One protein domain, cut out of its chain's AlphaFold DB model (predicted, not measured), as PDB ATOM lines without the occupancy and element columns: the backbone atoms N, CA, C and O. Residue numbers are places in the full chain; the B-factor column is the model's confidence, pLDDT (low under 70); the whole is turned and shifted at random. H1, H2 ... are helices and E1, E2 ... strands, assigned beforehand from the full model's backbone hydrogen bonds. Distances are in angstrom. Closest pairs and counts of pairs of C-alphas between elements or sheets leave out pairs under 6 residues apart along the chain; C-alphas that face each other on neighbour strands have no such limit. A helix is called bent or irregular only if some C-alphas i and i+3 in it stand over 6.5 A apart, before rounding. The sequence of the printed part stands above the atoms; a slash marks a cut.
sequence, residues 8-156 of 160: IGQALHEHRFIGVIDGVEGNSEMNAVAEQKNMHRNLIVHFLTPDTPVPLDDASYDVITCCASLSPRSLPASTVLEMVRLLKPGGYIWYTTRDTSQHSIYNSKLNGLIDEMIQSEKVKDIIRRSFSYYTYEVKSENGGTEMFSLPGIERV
ATOM      1  N   ILE A   8     159.093 192.677 120.307       88.44
ATOM      2  CA  ILE A   8     157.714 192.173 120.416       88.44
ATOM      3  C   ILE A   8     157.417 191.675 121.829       88.44
ATOM      4  O   ILE A   8     156.353 191.982 122.353       88.44
ATOM      5  N   GLY A   9     158.354 190.965 122.466       89.56
ATOM      6  CA  GLY A   9     158.187 190.532 123.855       89.56
ATOM      7  C   GLY A   9     157.997 191.720 124.801       89.56
ATOM      8  O   GLY A   9     157.082 191.719 125.620       89.56
ATOM      9  N   GLN A  10     158.787 192.779 124.609       87.94
ATOM     10  CA  GLN A  10     158.629 194.035 125.343       87.94
ATOM     11  C   GLN A  10     157.267 194.696 125.082       87.94
ATOM     12  O   GLN A  10     156.572 195.031 126.036       87.94
ATOM     13  N   ALA A  11     156.852 194.831 123.819       85.69
ATOM     14  CA  ALA A  11     155.569 195.442 123.475       85.69
ATOM     15  C   ALA A  11     154.380 194.669 124.072       85.69
ATOM     16  O   ALA A  11     153.433 195.278 124.562       85.69
ATOM     17  N   LEU A  12     154.433 193.330 124.070       87.31
ATOM     18  CA  LEU A  12     153.419 192.488 124.711       87.31
ATOM     19  C   LEU A  12     153.337 192.776 126.216       87.31
ATOM     20  O   LEU A  12     152.244 192.996 126.740       87.31
ATOM     21  N   HIS A  13     154.482 192.838 126.895       85.19
ATOM     22  CA  HIS A  13     154.547 193.153 128.320       85.19
ATOM     23  C   HIS A  13     154.041 194.573 128.638       85.19
ATOM     24  O   HIS A  13     153.249 194.755 129.561       85.19
ATOM     25  N   GLU A  14     154.427 195.582 127.850       83.12
ATOM     26  CA  GLU A  14     153.938 196.969 127.977       83.12
ATOM     27  C   GLU A  14     152.413 197.060 127.833       83.12
ATOM     28  O   GLU A  14     151.761 197.869 128.497       83.12
ATOM     29  N   HIS A  15     151.825 196.164 127.042       82.25
ATOM     30  CA  HIS A  15     150.381 196.027 126.900       82.25
ATOM     31  C   HIS A  15     149.751 194.998 127.855       82.25
ATOM     32  O   HIS A  15     148.621 194.558 127.636       82.25
ATOM     33  N   ARG A  16     150.441 194.664 128.954       84.62
ATOM     34  CA  ARG A  16     149.950 193.821 130.059       84.62
ATOM     35  C   ARG A  16     149.655 192.372 129.674       84.62
ATOM     36  O   ARG A  16     148.833 191.726 130.320       84.62
ATOM     37  N   PHE A  17     150.326 191.841 128.656       86.50
ATOM     38  CA  PHE A  17     150.336 190.401 128.435       86.50
ATOM     39  C   PHE A  17     151.002 189.706 129.628       86.50
ATOM     40  O   PHE A  17     152.139 190.019 129.974       86.50
ATOM     41  N   ILE A  18     150.293 188.764 130.248       85.38
ATOM     42  CA  ILE A  18     150.766 188.014 131.427       85.38
ATOM     43  C   ILE A  18     151.223 186.587 131.093       85.38
ATOM     44  O   ILE A  18     151.580 185.823 131.989       85.38
ATOM     45  N   GLY A  19     151.173 186.201 129.817       89.31
ATOM     46  CA  GLY A  19     151.582 184.874 129.373       89.31
ATOM     47  C   GLY A  19     153.099 184.699 129.334       89.31
ATOM     48  O   GLY A  19     153.873 185.656 129.335       89.31
ATOM     49  N   VAL A  20     153.525 183.439 129.262       94.94
ATOM     50  CA  VAL A  20     154.937 183.074 129.115       94.94
ATOM     51  C   VAL A  20     155.379 183.310 127.673       94.94
ATOM     52  O   VAL A  20     154.709 182.871 126.739       94.94
ATOM     53  N   ILE A  21     156.512 183.987 127.493       95.88
ATOM     54  CA  ILE A  21     157.069 184.307 126.176       95.88
ATOM     55  C   ILE A  21     158.387 183.552 126.006       95.88
ATOM     56  O   ILE A  21     159.268 183.665 126.849       95.88
ATOM     57  N   ASP A  22     158.551 182.840 124.894       97.19
ATOM     58  CA  ASP A  22     159.850 182.341 124.440       97.19
ATOM     59  C   ASP A  22     160.223 183.002 123.103       97.19
ATOM     60  O   ASP A  22     159.359 183.423 122.327       97.19
ATOM     61  N   GLY A  23     161.522 183.121 122.835       96.50
ATOM     62  CA  GLY A  23     162.066 183.663 121.593       96.50
ATOM     63  C   GLY A  23     162.882 182.624 120.832       96.50
ATOM     64  O   GLY A  23     163.556 181.792 121.431       96.50
ATOM     65  N   VAL A  24     162.829 182.690 119.503       96.94
ATOM     66  CA  VAL A  24     163.682 181.908 118.597       96.94
ATOM     67  C   VAL A  24     164.317 182.892 117.632       96.94
ATOM     68  O   VAL A  24     163.592 183.609 116.940       96.94
ATOM     69  N   GLU A  25     165.642 182.923 117.578       95.38
ATOM     70  CA  GLU A  25     166.425 183.826 116.732       95.38
ATOM     71  C   GLU A  25     167.740 183.141 116.348       95.38
ATOM     72  O   GLU A  25     168.339 182.457 117.168       95.38
ATOM     73  N   GLY A  26     168.197 183.297 115.107       94.12
ATOM     74  CA  GLY A  26     169.455 182.690 114.659       94.12
ATOM     75  C   GLY A  26     170.681 183.486 115.107       94.12
ATOM     76  O   GLY A  26     171.752 182.921 115.313       94.12
ATOM     77  N   ASN A  27     170.532 184.801 115.280       93.56
ATOM     78  CA  ASN A  27     171.615 185.680 115.702       93.56
ATOM     79  C   ASN A  27     171.748 185.734 117.238       93.56
ATOM     80  O   ASN A  27     170.947 186.364 117.932       93.56
ATOM     81  N   SER A  28     172.810 185.125 117.771       94.56
ATOM     82  CA  SER A  28     173.106 185.115 119.208       94.56
ATOM     83  C   SER A  28     173.332 186.509 119.806       94.56
ATOM     84  O   SER A  28     172.950 186.737 120.952       94.56
ATOM     85  N   GLU A  29     173.881 187.464 119.049       95.62
ATOM     86  CA  GLU A  29     174.070 188.848 119.514       95.62
ATOM     87  C   GLU A  29     172.726 189.558 119.705       95.62
ATOM     88  O   GLU A  29     172.539 190.305 120.664       95.62
ATOM     89  N   MET A  30     171.748 189.281 118.836       94.69
ATOM     90  CA  MET A  30     170.387 189.797 119.005       94.69
ATOM     91  C   MET A  30     169.702 189.193 120.235       94.69
ATOM     92  O   MET A  30     169.044 189.924 120.977       94.69
ATOM     93  N   ASN A  31     169.916 187.900 120.497       94.62
ATOM     94  CA  ASN A  31     169.430 187.262 121.721       94.62
ATOM     95  C   ASN A  31     170.046 187.875 122.981       94.62
ATOM     96  O   ASN A  31     169.312 188.108 123.934       94.62
ATOM     97  N   ALA A  32     171.335 188.225 122.979       95.31
ATOM     98  CA  ALA A  32     171.949 188.914 124.116       95.31
ATOM     99  C   ALA A  32     171.257 190.258 124.423       95.31
ATOM    100  O   ALA A  32     171.052 190.607 125.584       95.31
ATOM    101  N   VAL A  33     170.821 190.999 123.395       95.62
ATOM    102  CA  VAL A  33     170.017 192.221 123.587       95.62
ATOM    103  C   VAL A  33     168.609 191.894 124.099       95.62
ATOM    104  O   VAL A  33     168.088 192.600 124.961       95.62
ATOM    105  N   ALA A  34     167.977 190.830 123.595       94.69
ATOM    106  CA  ALA A  34     166.652 190.405 124.049       94.69
ATOM    107  C   ALA A  34     166.652 189.925 125.514       94.69
ATOM    108  O   ALA A  34     165.678 190.155 126.234       94.69
ATOM    109  N   GLU A  35     167.739 189.292 125.956       95.69
ATOM    110  CA  GLU A  35     167.937 188.799 127.322       95.69
ATOM    111  C   GLU A  35     167.981 189.953 128.326       95.69
ATOM    112  O   GLU A  35     167.310 189.901 129.355       95.69
ATOM    113  N   GLN A  36     168.659 191.054 127.980       95.38
ATOM    114  CA  GLN A  36     168.725 192.262 128.814       95.38
ATOM    115  C   GLN A  36     167.349 192.870 129.111       95.38
ATOM    116  O   GLN A  36     167.187 193.580 130.104       95.38
ATOM    117  N   LYS A  37     166.345 192.597 128.271       92.88
ATOM    118  CA  LYS A  37     164.975 193.066 128.496       92.88
ATOM    119  C   LYS A  37     164.230 192.236 129.530       92.88
ATOM    120  O   LYS A  37     163.231 192.716 130.042       92.88
ATOM    121  N   ASN A  38     164.688 191.020 129.828       92.06
ATOM    122  CA  ASN A  38     164.087 190.114 130.806       92.06
ATOM    123  C   ASN A  38     162.584 189.839 130.569       92.06
ATOM    124  O   ASN A  38     161.792 189.768 131.504       92.06
ATOM    125  N   MET A  39     162.191 189.733 129.293       93.56
ATOM    126  CA  MET A  39     160.797 189.494 128.877       93.56
ATOM    127  C   MET A  39     160.531 188.045 128.457       93.56
ATOM    128  O   MET A  39     159.380 187.630 128.380       93.56
ATOM    129  N   HIS A  40     161.582 187.287 128.138       95.56
ATOM    130  CA  HIS A  40     161.475 185.927 127.616       95.56
ATOM    131  C   HIS A  40     161.886 184.934 128.703       95.56
ATOM    132  O   HIS A  40     162.915 185.122 129.344       95.56
ATOM    133  N   ARG A  41     161.116 183.858 128.876       96.12
ATOM    134  CA  ARG A  41     161.502 182.705 129.696       96.12
ATOM    135  C   ARG A  41     162.703 181.996 129.076       96.12
ATOM    136  O   ARG A  41     163.655 181.703 129.787       96.12
ATOM    137  N   ASN A  42     162.651 181.732 127.770       96.38
ATOM    138  CA  ASN A  42     163.762 181.160 127.015       96.38
ATOM    139  C   ASN A  42     164.058 181.973 125.753       96.38
ATOM    140  O   ASN A  42     163.147 182.449 125.071       96.38
ATOM    141  N   LEU A  43     165.341 182.053 125.402       96.81
ATOM    142  CA  LEU A  43     165.830 182.558 124.122       96.81
ATOM    143  C   LEU A  43     166.625 181.452 123.431       96.81
ATOM    144  O   LEU A  43     167.722 181.093 123.849       96.81
ATOM    145  N   ILE A  44     166.043 180.889 122.380       96.31
ATOM    146  CA  ILE A  44     166.596 179.760 121.639       96.31
ATOM    147  C   ILE A  44     167.386 180.316 120.458       96.31
ATOM    148  O   ILE A  44     166.829 180.993 119.589       96.31
ATOM    149  N   VAL A  45     168.689 180.028 120.425       96.25
ATOM    150  CA  VAL A  45     169.534 180.339 119.268       96.25
ATOM    151  C   VAL A  45     169.351 179.238 118.228       96.25
ATOM    152  O   VAL A  45     169.833 178.125 118.429       96.25
ATOM    153  N   HIS A  46     168.641 179.521 117.135       94.81
ATOM    154  CA  HIS A  46     168.378 178.520 116.097       94.81
ATOM    155  C   HIS A  46     168.201 179.130 114.708       94.81
ATOM    156  O   HIS A  46     167.388 180.034 114.505       94.81
ATOM    157  N   PHE A  47     168.926 178.586 113.729       91.19
ATOM    158  CA  PHE A  47     168.767 178.940 112.320       91.19
ATOM    159  C   PHE A  47     167.657 178.103 111.683       91.19
ATOM    160  O   PHE A  47     167.812 176.910 111.408       91.19
ATOM    161  N   LEU A  48     166.534 178.765 111.422       86.50
ATOM    162  CA  LEU A  48     165.387 178.183 110.740       86.50
ATOM    163  C   LEU A  48     165.683 177.987 109.253       86.50
ATOM    164  O   LEU A  48     165.816 178.948 108.493       86.50
ATOM    165  N   THR A  49     165.724 176.728 108.834       84.06
ATOM    166  CA  THR A  49     165.714 176.331 107.423       84.06
ATOM    167  C   THR A  49     164.582 175.326 107.202       84.06
ATOM    168  O   THR A  49     164.049 174.804 108.183       84.06
ATOM    169  N   PRO A  50     164.183 175.037 105.950       77.06
ATOM    170  CA  PRO A  50     163.203 173.984 105.675       77.06
ATOM    171  C   PRO A  50     163.552 172.623 106.300       77.06
ATOM    172  O   PRO A  50     162.640 171.875 106.634       77.06
ATOM    173  N   ASP A  51     164.844 172.336 106.490       84.44
ATOM    174  CA  ASP A  51     165.346 171.033 106.944       84.44
ATOM    175  C   ASP A  51     165.791 171.029 108.419       84.44
ATOM    176  O   ASP A  51     166.131 169.982 108.967       84.44
ATOM    177  N   THR A  52     165.787 172.189 109.084       88.94
ATOM    178  CA  THR A  52     166.151 172.330 110.504       88.94
ATOM    179  C   THR A  52     165.007 172.957 111.303       88.94
ATOM    180  O   THR A  52     165.033 174.170 111.557       88.94
ATOM    181  N   PRO A  53     164.012 172.156 111.736       91.38
ATOM    182  CA  PRO A  53     162.961 172.638 112.627       91.38
ATOM    183  C   PRO A  53     163.550 173.064 113.976       91.38
ATOM    184  O   PRO A  53     164.635 172.624 114.368       91.38
ATOM    185  N   VAL A  54     162.845 173.942 114.687       94.19
ATOM    186  CA  VAL A  54     163.208 174.346 116.047       94.19
ATOM    187  C   VAL A  54     163.153 173.105 116.947       94.19
ATOM    188  O   VAL A  54     162.194 172.336 116.834       94.19
ATOM    189  N   PRO A  55     164.128 172.892 117.851       94.00
ATOM    190  CA  PRO A  55     164.161 171.736 118.753       94.00
ATOM    191  C   PRO A  55     163.126 171.869 119.885       94.00
ATOM    192  O   PRO A  55     163.466 171.985 121.059       94.00
ATOM    193  N   LEU A  56     161.851 171.904 119.510       95.88
ATOM    194  CA  LEU A  56     160.681 172.031 120.369       95.88
ATOM    195  C   LEU A  56     159.604 171.065 119.887       95.88
ATOM    196  O   LEU A  56     159.482 170.815 118.683       95.88
ATOM    197  N   ASP A  57     158.810 170.573 120.830       96.94
ATOM    198  CA  ASP A  57     157.719 169.649 120.551       96.94
ATOM    199  C   ASP A  57     156.622 170.302 119.701       96.94
ATOM    200  O   ASP A  57     156.374 171.514 119.773       96.94
ATOM    201  N   ASP A  58     155.949 169.475 118.904       97.94
ATOM    202  CA  ASP A  58     154.743 169.857 118.174       97.94
ATOM    203  C   ASP A  58     153.674 170.381 119.145       97.94
ATOM    204  O   ASP A  58     153.575 169.927 120.287       97.94
ATOM    205  N   ALA A  59     152.838 171.316 118.683       97.94
ATOM    206  CA  ALA A  59     151.720 171.855 119.462       97.94
ATOM    207  C   ALA A  59     152.119 172.363 120.868       97.94
ATOM    208  O   ALA A  59     151.421 172.135 121.860       97.94
ATOM    209  N   SER A  60     153.240 173.078 120.966       97.38
ATOM    210  CA  SER A  60     153.792 173.584 122.229       97.38
ATOM    211  C   SER A  60     153.351 175.012 122.587       97.38
ATOM    212  O   SER A  60     153.408 175.375 123.762       97.38
ATOM    213  N   TYR A  61     152.836 175.801 121.633       97.50
ATOM    214  CA  TYR A  61     152.455 177.206 121.848       97.50
ATOM    215  C   TYR A  61     150.992 177.499 121.512       97.50
ATOM    216  O   TYR A  61     150.464 177.056 120.494       97.50
ATOM    217  N   ASP A  62     150.347 178.311 122.349       96.25
ATOM    218  CA  ASP A  62     148.985 178.815 122.122       96.25
ATOM    219  C   ASP A  62     148.961 179.960 121.096       96.25
ATOM    220  O   ASP A  62     148.008 180.111 120.330       96.25
ATOM    221  N   VAL A  63     150.027 180.767 121.065       95.44
ATOM    222  CA  VAL A  63     150.184 181.882 120.131       95.44
ATOM    223  C   VAL A  63     151.604 181.928 119.594       95.44
ATOM    224  O   VAL A  63     152.569 181.819 120.348       95.44
ATOM    225  N   ILE A  64     151.733 182.165 118.292       96.56
ATOM    226  CA  ILE A  64     153.018 182.392 117.641       96.56
ATOM    227  C   ILE A  64     152.999 183.744 116.945       96.56
ATOM    228  O   ILE A  64     152.163 184.013 116.081       96.56
ATOM    229  N   THR A  65     153.966 184.587 117.299       94.69
ATOM    230  CA  THR A  65     154.183 185.886 116.662       94.69
ATOM    231  C   THR A  65     155.422 185.861 115.767       94.69
ATOM    232  O   THR A  65     156.441 185.241 116.096       94.69
ATOM    233  N   CYS A  66     155.350 186.537 114.623       94.69
ATOM    234  CA  CYS A  66     156.493 186.764 113.742       94.69
ATOM    235  C   CYS A  66     156.409 188.161 113.125       94.69
ATOM    236  O   CYS A  66     155.692 188.385 112.151       94.69
ATOM    237  N   CYS A  67     157.114 189.124 113.713       90.31
ATOM    238  CA  CYS A  67     157.052 190.509 113.263       90.31
ATOM    239  C   CYS A  67     158.308 190.886 112.491       90.31
ATOM    240  O   CYS A  67     159.406 190.732 113.012       90.31
ATOM    241  N   ALA A  68     158.142 191.413 111.278       87.12
ATOM    242  CA  ALA A  68     159.216 191.926 110.423       87.12
ATOM    243  C   ALA A  68     160.314 190.917 110.021       87.12
ATOM    244  O   ALA A  68     161.207 191.279 109.254       87.12
ATOM    245  N   SER A  69     160.225 189.659 110.458       91.88
ATOM    246  CA  SER A  69     161.224 188.621 110.178       91.88
ATOM    247  C   SER A  69     160.879 187.770 108.949       91.88
ATOM    248  O   SER A  69     161.787 187.279 108.284       91.88
ATOM    249  N   LEU A  70     159.599 187.641 108.566       93.56
ATOM    250  CA  LEU A  70     159.200 186.981 107.311       93.56
ATOM    251  C   LEU A  70     159.558 187.859 106.101       93.56
ATOM    252  O   LEU A  70     158.771 188.691 105.645       93.56
ATOM    253  N   SER A  71     160.780 187.690 105.597       92.06
ATOM    254  CA  SER A  71     161.305 188.443 104.460       92.06
ATOM    255  C   SER A  71     162.404 187.669 103.718       92.06
ATOM    256  O   SER A  71     163.019 186.771 104.295       92.06
ATOM    257  N   PRO A  72     162.736 188.041 102.466       89.38
ATOM    258  CA  PRO A  72     163.779 187.366 101.686       89.38
ATOM    259  C   PRO A  72     165.168 187.320 102.341       89.38
ATOM    260  O   PRO A  72     165.980 186.482 101.968       89.38
ATOM    261  N   ARG A  73     165.464 188.250 103.260       87.44
ATOM    262  CA  ARG A  73     166.787 188.416 103.892       87.44
ATOM    263  C   ARG A  73     166.849 187.900 105.332       87.44
ATOM    264  O   ARG A  73     167.875 188.058 105.978       87.44
ATOM    265  N   SER A  74     165.750 187.358 105.842       90.31
ATOM    266  CA  SER A  74     165.655 186.844 107.206       90.31
ATOM    267  C   SER A  74     165.004 185.463 107.151       90.31
ATOM    268  O   SER A  74     165.623 184.533 106.639       90.31
ATOM    269  N   LEU A  75     163.765 185.306 107.613       93.75
ATOM    270  CA  LEU A  75     163.100 184.010 107.637       93.75
ATOM    271  C   LEU A  75     162.495 183.658 106.269       93.75
ATOM    272  O   LEU A  75     161.714 184.444 105.719       93.75
ATOM    273  N   PRO A  76     162.776 182.461 105.719       93.94
ATOM    274  CA  PRO A  76     162.171 182.017 104.470       93.94
ATOM    275  C   PRO A  76     160.655 181.854 104.626       93.94
ATOM    276  O   PRO A  76     160.161 181.569 105.716       93.94
ATOM    277  N   ALA A  77     159.910 181.967 103.523       95.56
ATOM    278  CA  ALA A  77     158.450 181.829 103.537       95.56
ATOM    279  C   ALA A  77     157.974 180.490 104.133       95.56
ATOM    280  O   ALA A  77     156.946 180.450 104.794       95.56
ATOM    281  N   SER A  78     158.755 179.413 103.975       95.06
ATOM    282  CA  SER A  78     158.483 178.089 104.555       95.06
ATOM    283  C   SER A  78     158.447 178.067 106.084       95.06
ATOM    284  O   SER A  78     157.945 177.107 106.656       95.06
ATOM    285  N   THR A  79     158.917 179.121 106.757       95.75
ATOM    286  CA  THR A  79     158.851 179.237 108.219       95.75
ATOM    287  C   THR A  79     157.418 179.148 108.745       95.75
ATOM    288  O   THR A  79     157.216 178.700 109.868       95.75
ATOM    289  N   VAL A  80     156.401 179.498 107.945       96.38
ATOM    290  CA  VAL A  80     155.001 179.330 108.372       96.38
ATOM    291  C   VAL A  80     154.610 177.877 108.619       96.38
ATOM    292  O   VAL A  80     153.756 177.631 109.462       96.38
ATOM    293  N   LEU A  81     155.253 176.916 107.950       96.00
ATOM    294  CA  LEU A  81     155.015 175.491 108.195       96.00
ATOM    295  C   LEU A  81     155.471 175.109 109.604       96.00
ATOM    296  O   LEU A  81     154.758 174.422 110.330       96.00
ATOM    297  N   GLU A  82     156.627 175.629 110.009       96.88
ATOM    298  CA  GLU A  82     157.169 175.433 111.350       96.88
ATOM    299  C   GLU A  82     156.334 176.149 112.414       96.88
ATOM    300  O   GLU A  82     156.080 175.605 113.486       96.88
ATOM    301  N   MET A  83     155.839 177.351 112.104       97.44
ATOM    302  CA  MET A  83     154.886 178.039 112.973       97.44
ATOM    303  C   MET A  83     153.636 177.178 113.183       97.44
ATOM    304  O   MET A  83     153.208 177.001 114.313       97.44
ATOM    305  N   VAL A  84     153.070 176.584 112.131       97.19
ATOM    306  CA  VAL A  84     151.895 175.709 112.269       97.19
ATOM    307  C   VAL A  84     152.210 174.434 113.053       97.19
ATOM    308  O   VAL A  84     151.390 174.035 113.873       97.19
ATOM    309  N   ARG A  85     153.392 173.825 112.877       97.12
ATOM    310  CA  ARG A  85     153.820 172.644 113.655       97.12
ATOM    311  C   ARG A  85     153.855 172.923 115.161       97.12
ATOM    312  O   ARG A  85     153.389 172.112 115.957       97.12
ATOM    313  N   LEU A  86     154.402 174.073 115.551       97.75
ATOM    314  CA  LEU A  86     154.533 174.480 116.953       97.75
ATOM    315  C   LEU A  86     153.208 174.956 117.570       97.75
ATOM    316  O   LEU A  86     153.103 175.058 118.794       97.75
ATOM    317  N   LEU A  87     152.204 175.268 116.750       98.12
ATOM    318  CA  LEU A  87     150.932 175.813 117.206       98.12
ATOM    319  C   LEU A  87     150.004 174.710 117.719       98.12
ATOM    320  O   LEU A  87     149.746 173.718 117.038       98.12
ATOM    321  N   LYS A  88     149.436 174.906 118.909       98.06
ATOM    322  CA  LYS A  88     148.360 174.049 119.418       98.06
ATOM    323  C   LYS A  88     147.120 174.130 118.520       98.06
ATOM    324  O   LYS A  88     146.826 175.202 117.982       98.06
ATOM    325  N   PRO A  89     146.320 173.052 118.411       96.56
ATOM    326  CA  PRO A  89     145.001 173.133 117.794       96.56
ATOM    327  C   PRO A  89     144.159 174.248 118.431       96.56
ATOM    328  O   PRO A  89     143.997 174.294 119.648       96.56
ATOM    329  N   GLY A  90     143.632 175.155 117.606       94.88
ATOM    330  CA  GLY A  90     142.877 176.328 118.068       94.88
ATOM    331  C   GLY A  90     143.730 177.529 118.495       94.88
ATOM    332  O   GLY A  90     143.165 178.562 118.850       94.88
ATOM    333  N   GLY A  91     145.060 177.422 118.437       95.44
ATOM    334  CA  GLY A  91     145.973 178.535 118.667       95.44
ATOM    335  C   GLY A  91     145.958 179.574 117.542       95.44
ATOM    336  O   GLY A  91     145.326 179.400 116.497       95.44
ATOM    337  N   TYR A  92     146.696 180.663 117.750       94.94
ATOM    338  CA  TYR A  92     146.752 181.788 116.817       94.94
ATOM    339  C   TYR A  92     148.160 182.049 116.293       94.94
ATOM    340  O   TYR A  92     149.130 182.126 117.043       94.94
ATOM    341  N   ILE A  93     148.256 182.289 114.989       95.56
ATOM    342  CA  ILE A  93     149.448 182.853 114.366       95.56
ATOM    343  C   ILE A  93     149.168 184.316 114.027       95.56
ATOM    344  O   ILE A  93     148.182 184.635 113.364       95.56
ATOM    345  N   TRP A  94     150.063 185.203 114.453       93.50
ATOM    346  CA  TRP A  94     150.083 186.599 114.033       93.50
ATOM    347  C   TRP A  94     151.437 186.924 113.414       93.50
ATOM    348  O   TRP A  94     152.487 186.641 113.994       93.50
ATOM    349  N   TYR A  95     151.440 187.526 112.231       93.56
ATOM    350  CA  TYR A  95     152.681 187.913 111.580       93.56
ATOM    351  C   TYR A  95     152.517 189.156 110.717       93.56
ATOM    352  O   TYR A  95     151.407 189.549 110.358       93.56
ATOM    353  N   THR A  96     153.651 189.749 110.357       91.00
ATOM    354  CA  THR A  96     153.723 190.856 109.405       91.00
ATOM    355  C   THR A  96     154.723 190.551 108.298       91.00
ATOM    356  O   THR A  96     155.722 189.858 108.496       91.00
ATOM    357  N   THR A  97     154.464 191.094 107.111       91.38
ATOM    358  CA  THR A  97     155.394 191.093 105.973       91.38
ATOM    359  C   THR A  97     155.381 192.486 105.351       91.38
ATOM    360  O   THR A  97     154.468 193.280 105.588       91.38
ATOM    361  N   ARG A  98     156.418 192.820 104.579       88.69
ATOM    362  CA  ARG A  98     156.414 194.048 103.780       88.69
ATOM    363  C   ARG A  98     155.673 193.802 102.474       88.69
ATOM    364  O   ARG A  98     156.032 192.903 101.717       88.69
ATOM    365  N   ASP A  99     154.715 194.665 102.170       88.38
ATOM    366  CA  ASP A  99     154.006 194.665 100.894       88.38
ATOM    367  C   ASP A  99     154.651 195.680  99.939       88.38
ATOM    368  O   ASP A  99     154.326 196.864  99.919       88.38
ATOM    369  N   THR A 100     155.688 195.238  99.224       89.00
ATOM    370  CA  THR A 100     156.427 196.064  98.254       89.00
ATOM    371  C   THR A 100     156.743 195.241  97.013       89.00
ATOM    372  O   THR A 100     156.803 194.011  97.082       89.00
ATOM    373  N   SER A 101     157.047 195.895  95.888       88.88
ATOM    374  CA  SER A 101     157.433 195.207  94.645       88.88
ATOM    375  C   SER A 101     158.607 194.239  94.846       88.88
ATOM    376  O   SER A 101     158.573 193.118  94.343       88.88
ATOM    377  N   GLN A 102     159.592 194.616  95.668       88.56
ATOM    378  CA  GLN A 102     160.753 193.783  96.013       88.56
ATOM    379  C   GLN A 102     160.386 192.522  96.817       88.56
ATOM    380  O   GLN A 102     161.145 191.558  96.825       88.56
ATOM    381  N   HIS A 103     159.237 192.526  97.497       91.56
ATOM    382  CA  HIS A 103     158.750 191.408  98.309       91.56
ATOM    383  C   HIS A 103     157.664 190.593  97.599       91.56
ATOM    384  O   HIS A 103     157.228 189.583  98.139       91.56
ATOM    385  N   SER A 104     157.246 190.976  96.390       93.62
ATOM    386  CA  SER A 104     156.134 190.340  95.672       93.62
ATOM    387  C   SER A 104     156.330 188.831  95.465       93.62
ATOM    388  O   SER A 104     155.434 188.053  95.779       93.62
ATOM    389  N   ILE A 105     157.520 188.402  95.030       96.38
ATOM    390  CA  ILE A 105     157.862 186.978  94.845       96.38
ATOM    391  C   ILE A 105     157.794 186.224  96.179       96.38
ATOM    392  O   ILE A 105     157.238 185.130  96.262       96.38
ATOM    393  N   TYR A 106     158.329 186.824  97.243       96.00
ATOM    394  CA  TYR A 106     158.304 186.234  98.580       96.00
ATOM    395  C   TYR A 106     156.878 186.115  99.119       96.00
ATOM    396  O   TYR A 106     156.489 185.047  99.581       96.00
ATOM    397  N   ASN A 107     156.088 187.184  99.012       95.69
ATOM    398  CA  ASN A 107     154.701 187.221  99.463       95.69
ATOM    399  C   ASN A 107     153.832 186.255  98.655       95.69
ATOM    400  O   ASN A 107     152.976 185.599  99.231       95.69
ATOM    401  N   SER A 108     154.078 186.102  97.350       97.25
ATOM    402  CA  SER A 108     153.397 185.100  96.527       97.25
ATOM    403  C   SER A 108     153.686 183.680  97.020       97.25
ATOM    404  O   SER A 108     152.749 182.911  97.215       97.25
ATOM    405  N   LYS A 109     154.953 183.353  97.316       97.56
ATOM    406  CA  LYS A 109     155.322 182.049  97.890       97.56
ATOM    407  C   LYS A 109     154.700 181.825  99.270       97.56
ATOM    408  O   LYS A 109     154.187 180.746  99.544       97.56
ATOM    409  N   LEU A 110     154.758 182.833 100.137       96.75
ATOM    410  CA  LEU A 110     154.178 182.787 101.477       96.75
ATOM    411  C   LEU A 110     152.663 182.567 101.429       96.75
ATOM    412  O   LEU A 110     152.158 181.676 102.104       96.75
ATOM    413  N   ASN A 111     151.957 183.342 100.604       96.44
ATOM    414  CA  ASN A 111     150.515 183.215 100.435       96.44
ATOM    415  C   ASN A 111     150.147 181.849  99.853       96.44
ATOM    416  O   ASN A 111     149.234 181.230 100.373       96.44
ATOM    417  N   GLY A 112     150.899 181.333  98.872       98.06
ATOM    418  CA  GLY A 112     150.667 179.992  98.327       98.06
ATOM    419  C   GLY A 112     150.714 178.895  99.396       98.06
ATOM    420  O   GLY A 112     149.794 178.091  99.487       98.06
ATOM    421  N   LEU A 113     151.724 178.918 100.275       97.75
ATOM    422  CA  LEU A 113     151.819 177.969 101.394       97.75
ATOM    423  C   LEU A 113     150.640 178.095 102.368       97.75
ATOM    424  O   LEU A 113     150.140 177.093 102.876       97.75
ATOM    425  N   ILE A 114     150.199 179.320 102.654       96.88
ATOM    426  CA  ILE A 114     149.057 179.550 103.544       96.88
ATOM    427  C   ILE A 114     147.764 179.066 102.890       96.88
ATOM    428  O   ILE A 114     146.979 178.385 103.544       96.88
ATOM    429  N   ASP A 115     147.560 179.361 101.612       97.62
ATOM    430  CA  ASP A 115     146.369 178.969 100.866       97.62
ATOM    431  C   ASP A 115     146.270 177.436 100.760       97.62
ATOM    432  O   ASP A 115     145.188 176.883 100.953       97.62
ATOM    433  N   GLU A 116     147.388 176.726 100.568       98.06
ATOM    434  CA  GLU A 116     147.450 175.256 100.652       98.06
ATOM    435  C   GLU A 116     147.039 174.733 102.043       98.06
ATOM    436  O   GLU A 116     146.295 173.753 102.169       98.06
ATOM    437  N   MET A 117     147.486 175.393 103.116       97.62
ATOM    438  CA  MET A 117     147.099 175.030 104.485       97.62
ATOM    439  C   MET A 117     145.628 175.343 104.786       97.62
ATOM    440  O   MET A 117     145.003 174.612 105.552       97.62
ATOM    441  N   ILE A 118     145.061 176.387 104.178       97.06
ATOM    442  CA  ILE A 118     143.630 176.700 104.273       97.06
ATOM    443  C   ILE A 118     142.808 175.650 103.520       97.06
ATOM    444  O   ILE A 118     141.834 175.135 104.063       97.06
ATOM    445  N   GLN A 119     143.209 175.293 102.296       97.94
ATOM    446  CA  GLN A 119     142.529 174.278 101.481       97.94
ATOM    447  C   GLN A 119     142.538 172.895 102.138       97.94
ATOM    448  O   GLN A 119     141.570 172.152 102.021       97.94
ATOM    449  N   SER A 120     143.617 172.561 102.847       97.31
ATOM    450  CA  SER A 120     143.731 171.326 103.633       97.31
ATOM    451  C   SER A 120     143.156 171.436 105.051       97.31
ATOM    452  O   SER A 120     143.371 170.538 105.863       97.31
ATOM    453  N   GLU A 121     142.447 172.528 105.358       96.25
ATOM    454  CA  GLU A 121     141.783 172.803 106.640       96.25
ATOM    455  C   GLU A 121     142.709 172.806 107.873       96.25
ATOM    456  O   GLU A 121     142.245 172.749 109.013       96.25
ATOM    457  N   LYS A 122     144.028 172.930 107.670       95.44
ATOM    458  CA  LYS A 122     145.020 173.004 108.755       95.44
ATOM    459  C   LYS A 122     144.998 174.348 109.472       95.44
ATOM    460  O   LYS A 122     145.258 174.413 110.669       95.44
ATOM    461  N   VAL A 123     144.707 175.423 108.741       96.06
ATOM    462  CA  VAL A 123     144.582 176.782 109.282       96.06
ATOM    463  C   VAL A 123     143.365 177.478 108.686       96.06
ATOM    464  O   VAL A 123     142.807 177.047 107.680       96.06
ATOM    465  N   LYS A 124     142.950 178.581 109.310       94.12
ATOM    466  CA  LYS A 124     141.881 179.445 108.804       94.12
ATOM    467  C   LYS A 124     142.352 180.888 108.834       94.12
ATOM    468  O   LYS A 124     142.904 181.337 109.838       94.12
ATOM    469  N   ASP A 125     142.091 181.617 107.756       91.50
ATOM    470  CA  ASP A 125     142.286 183.060 107.747       91.50
ATOM    471  C   ASP A 125     141.252 183.711 108.667       91.50
ATOM    472  O   ASP A 125     140.044 183.596 108.467       91.50
ATOM    473  N   ILE A 126     141.743 184.409 109.687       88.62
ATOM    474  CA  ILE A 126     140.892 185.224 110.554       88.62
ATOM    475  C   ILE A 126     140.813 186.624 109.956       88.62
ATOM    476  O   ILE A 126     139.729 187.112 109.643       88.62
ATOM    477  N   ILE A 127     141.970 187.276 109.785       86.75
ATOM    478  CA  ILE A 127     142.095 188.633 109.249       86.75
ATOM    479  C   ILE A 127     143.401 188.756 108.466       86.75
ATOM    480  O   ILE A 127     144.470 188.464 108.993       86.75
ATOM    481  N   ARG A 128     143.312 189.307 107.253       86.50
ATOM    482  CA  ARG A 128     144.452 189.723 106.431       86.50
ATOM    483  C   ARG A 128     144.237 191.179 106.017       86.50
ATOM    484  O   ARG A 128     143.174 191.518 105.500       86.50
ATOM    485  N   ARG A 129     145.188 192.064 106.326       84.88
ATOM    486  CA  ARG A 129     145.087 193.509 106.054       84.88
ATOM    487  C   ARG A 129     146.440 194.071 105.642       84.88
ATOM    488  O   ARG A 129     147.452 193.699 106.227       84.88
ATOM    489  N   SER A 130     146.417 195.006 104.698       82.75
ATOM    490  CA  SER A 130     147.574 195.825 104.336       82.75
ATOM    491  C   SER A 130     147.430 197.215 104.950       82.75
ATOM    492  O   SER A 130     146.335 197.780 104.988       82.75
ATOM    493  N   PHE A 131     148.546 197.767 105.418       77.62
ATOM    494  CA  PHE A 131     148.632 199.116 105.972       77.62
ATOM    495  C   PHE A 131     149.772 199.863 105.286       77.62
ATOM    496  O   PHE A 131     150.789 199.266 104.937       77.62
ATOM    497  N   SER A 132     149.607 201.169 105.092       69.38
ATOM    498  CA  SER A 132     150.623 202.026 104.475       69.38
ATOM    499  C   SER A 132     151.698 202.512 105.456       69.38
ATOM    500  O   SER A 132     152.641 203.172 105.028       69.38
ATOM    501  N   TYR A 133     151.586 202.190 106.751       59.59
ATOM    502  CA  TYR A 133     152.519 202.614 107.795       59.59
ATOM    503  C   TYR A 133     152.877 201.475 108.769       59.59
ATOM    504  O   TYR A 133     152.107 200.535 108.961       59.59
ATOM    505  N   TYR A 134     154.084 201.564 109.339       55.59
ATOM    506  CA  TYR A 134     154.637 200.670 110.362       55.59
ATOM    507  C   TYR A 134     154.783 201.442 111.641       55.59
ATOM    508  O   TYR A 134     155.200 202.598 111.580       55.59
ATOM    509  N   THR A 135     154.514 200.805 112.770       45.84
ATOM    510  CA  THR A 135     154.266 201.642 113.906       45.84
ATOM    511  C   THR A 135     154.618 200.984 115.284       45.84
ATOM    512  O   THR A 135     153.918 200.081 115.721       45.84
ATOM    513  N   TYR A 136     155.653 201.538 115.979       44.44
ATOM    514  CA  TYR A 136     156.038 201.391 117.411       44.44
ATOM    515  C   TYR A 136     156.472 202.721 118.079       44.44
ATOM    516  O   TYR A 136     157.095 203.526 117.399       44.44
ATOM    517  N   GLU A 137     156.249 202.935 119.386       39.91
ATOM    518  CA  GLU A 137     156.769 204.120 120.107       39.91
ATOM    519  C   GLU A 137     158.310 204.158 120.128       39.91
ATOM    520  O   GLU A 137     158.966 203.236 120.615       39.91
ATOM    521  N   VAL A 138     158.904 205.252 119.649       42.69
ATOM    522  CA  VAL A 138     160.338 205.536 119.803       42.69
ATOM    523  C   VAL A 138     160.475 206.726 120.742       42.69
ATOM    524  O   VAL A 138     159.951 207.803 120.456       42.69
ATOM    525  N   LYS A 139     161.201 206.561 121.855       39.47
ATOM    526  CA  LYS A 139     161.666 207.714 122.634       39.47
ATOM    527  C   LYS A 139     162.649 208.489 121.763       39.47
ATOM    528  O   LYS A 139     163.762 208.027 121.526       39.47
ATOM    529  N   SER A 140     162.225 209.648 121.278       38.56
ATOM    530  CA  SER A 140     163.132 210.613 120.662       38.56
ATOM    531  C   SER A 140     164.181 211.039 121.697       38.56
ATOM    532  O   SER A 140     163.844 211.209 122.873       38.56
ATOM    533  N   GLU A 141     165.430 211.259 121.271       43.97
ATOM    534  CA  GLU A 141     166.497 211.826 122.121       43.97
ATOM    535  C   GLU A 141     166.074 213.158 122.784       43.97
ATOM    536  O   GLU A 141     166.637 213.561 123.798       43.97
ATOM    537  N   ASN A 142     165.013 213.793 122.272       43.47
ATOM    538  CA  ASN A 142     164.475 215.073 122.720       43.47
ATOM    539  C   ASN A 142     163.316 214.927 123.734       43.47
ATOM    540  O   ASN A 142     162.711 215.930 124.111       43.47
ATOM    541  N   GLY A 143     162.952 213.704 124.142       43.50
ATOM    542  CA  GLY A 143     161.917 213.448 125.157       43.50
ATOM    543  C   GLY A 143     160.460 213.434 124.663       43.50
ATOM    544  O   GLY A 143     159.546 213.404 125.486       43.50
ATOM    545  N   GLY A 144     160.218 213.432 123.347       34.78
ATOM    546  CA  GLY A 144     158.883 213.246 122.757       34.78
ATOM    547  C   GLY A 144     158.516 211.767 122.557       34.78
ATOM    548  O   GLY A 144     159.394 210.950 122.276       34.78
ATOM    549  N   THR A 145     157.224 211.434 122.679       39.09
ATOM    550  CA  THR A 145     156.669 210.111 122.323       39.09
ATOM    551  C   THR A 145     155.870 210.257 121.029       39.09
ATOM    552  O   THR A 145     154.859 210.957 121.017       39.09
ATOM    553  N   GLU A 146     156.320 209.639 119.935       37.09
ATOM    554  CA  GLU A 146     155.504 209.496 118.724       37.09
ATOM    555  C   GLU A 146     154.742 208.171 118.771       37.09
ATOM    556  O   GLU A 146     155.317 207.113 119.024       37.09
ATOM    557  N   MET A 147     153.430 208.259 118.556       37.59
ATOM    558  CA  MET A 147     152.505 207.137 118.613       37.59
ATOM    559  C   MET A 147     152.587 206.329 117.346       37.59
ATOM    560  O   MET A 147     152.601 206.857 116.232       37.59
ATOM    561  N   PHE A 148     152.511 205.027 117.526       45.16
ATOM    562  CA  PHE A 148     152.580 204.174 116.395       45.16
ATOM    563  C   PHE A 148     151.837 202.820 116.711       45.16
ATOM    564  O   PHE A 148     152.275 202.060 117.566       45.16
ATOM    565  N   SER A 149     150.728 202.477 116.004       46.66
ATOM    566  CA  SER A 149     150.007 201.168 116.051       46.66
ATOM    567  C   SER A 149     150.573 199.959 115.246       46.66
ATOM    568  O   SER A 149     150.679 200.020 114.033       46.66
ATOM    569  N   LEU A 150     150.798 198.775 115.834       57.06
ATOM    570  CA  LEU A 150     150.892 197.508 115.070       57.06
ATOM    571  C   LEU A 150     149.494 196.886 114.944       57.06
ATOM    572  O   LEU A 150     149.060 196.204 115.874       57.06
ATOM    573  N   PRO A 151     148.749 197.084 113.844       57.25
ATOM    574  CA  PRO A 151     147.345 196.705 113.830       57.25
ATOM    575  C   PRO A 151     147.188 195.181 113.944       57.25
ATOM    576  O   PRO A 151     147.793 194.416 113.190       57.25
ATOM    577  N   GLY A 152     146.343 194.730 114.866       56.66
ATOM    578  CA  GLY A 152     146.001 193.324 115.057       56.66
ATOM    579  C   GLY A 152     146.765 192.607 116.171       56.66
ATOM    580  O   GLY A 152     146.294 191.544 116.583       56.66
ATOM    581  N   ILE A 153     147.861 193.170 116.704       67.25
ATOM    582  CA  ILE A 153     148.564 192.582 117.861       67.25
ATOM    583  C   ILE A 153     147.681 192.608 119.117       67.25
ATOM    584  O   ILE A 153     147.758 191.711 119.950       67.25
ATOM    585  N   GLU A 154     146.736 193.548 119.205       62.50
ATOM    586  CA  GLU A 154     145.737 193.619 120.273       62.50
ATOM    587  C   GLU A 154     144.859 192.372 120.411       62.50
ATOM    588  O   GLU A 154     144.225 192.187 121.447       62.50
ATOM    589  N   ARG A 155     144.817 191.495 119.402       58.66
ATOM    590  CA  ARG A 155     144.151 190.192 119.525       58.66
ATOM    591  C   ARG A 155     145.017 189.153 120.215       58.66
ATOM    592  O   ARG A 155     144.470 188.360 120.968       58.66
ATOM    593  N   VAL A 156     146.336 189.198 120.019       57.66
ATOM    594  CA  VAL A 156     147.284 188.376 120.788       57.66
ATOM    595  C   VAL A 156     147.155 188.692 122.279       57.66
ATOM    596  O   VAL A 156     147.125 187.791 123.108       57.66
TER     597      VAL A 156
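What this domain is: This is residues 8 to 156 of the 160 residues of the protein "Methyltransf_11 domain-containing protein" of Ciona intestinalis (UniProt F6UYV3). Two small pairs of parallel strands, E1 with E2 and E3 with E4, stand side by side with E1 near E3; H2 packs on the first pair, H3 on the second, and H4 packs with its residues 110 to 114 on H3. After H4 a long loop runs out to residues 139 to 144, which stick out from the body, and folds back to the short H5 by E3 and E4. The printed part has 149 residues with five named helices and four named strands, in the order H1 E1 H2 E2 E3 H3 E4 H4 H5; the class is mixed, with 70 residues in named elements, under half. It is compact, with a radius of gyration of the C-alphas of 16.0 A, yet only just elongated, spanning 51 by 34 by 28 A.

Where its parts are: Find C-alpha 8 at (157.714, 192.173, 120.416), where H1, residues 8 to 14, begins. Next come E1, residues 22 to 25, H2, residues 28 to 36 and 12.7 A long, and E2, residues 42 to 45. Read on to E3, residues 61 to 66, 13.2 A; H3, residues 79 to 86; and E4, residues 87 to 95, 13.5 A, which bends by 124 degrees at residue 90. H4, residues 101 to 119, starts at C-alpha 101 (157.433, 195.207, 94.645) and is 26.6 A long; it is irregular, C-alphas 102 and 105 being 7.5 A apart, with a kink of 30 degrees near residue 108. H5, residues 153 to 156, ends at C-alpha 156 (147.284, 188.376, 120.788).

How they stand to each other: H1 is near H5. E1, H2 and E2 form a strand-helix-strand unit, two parallel neighbour strands with a helix between, with a right-handed crossover; N 23 and O 42 are 2.8 A apart. The closest C-alphas of H2 and E2, Ser 28 and Val 45, are 6.0 A apart. E3, H3 and E4 form a second right-handed unit; look at N 64 and O 92, 2.9 A apart. H3 and H4 touch, their closest C-alphas, Val 80 and Ile 114, 7.7 A apart, running the same way at a shallow tilt of 34 degrees, only just short of steep. The closest C-alphas of E4 and H5, Trp 94 and Ile 153, are 7.3 A apart. In H1, H2 and H3 every O i to N i+4 pair is within hydrogen-bond range, in H4 13 of 15; H5 is too short for one.

The domain as a whole: The C-alphas farthest apart, Ser 120 and Asn 142, are 52.0 A apart. The printed part has no cut. The links E2 to E3, E3 to H3 and H4 to H5 are long. Residues 132 to 156 have pLDDT under 70.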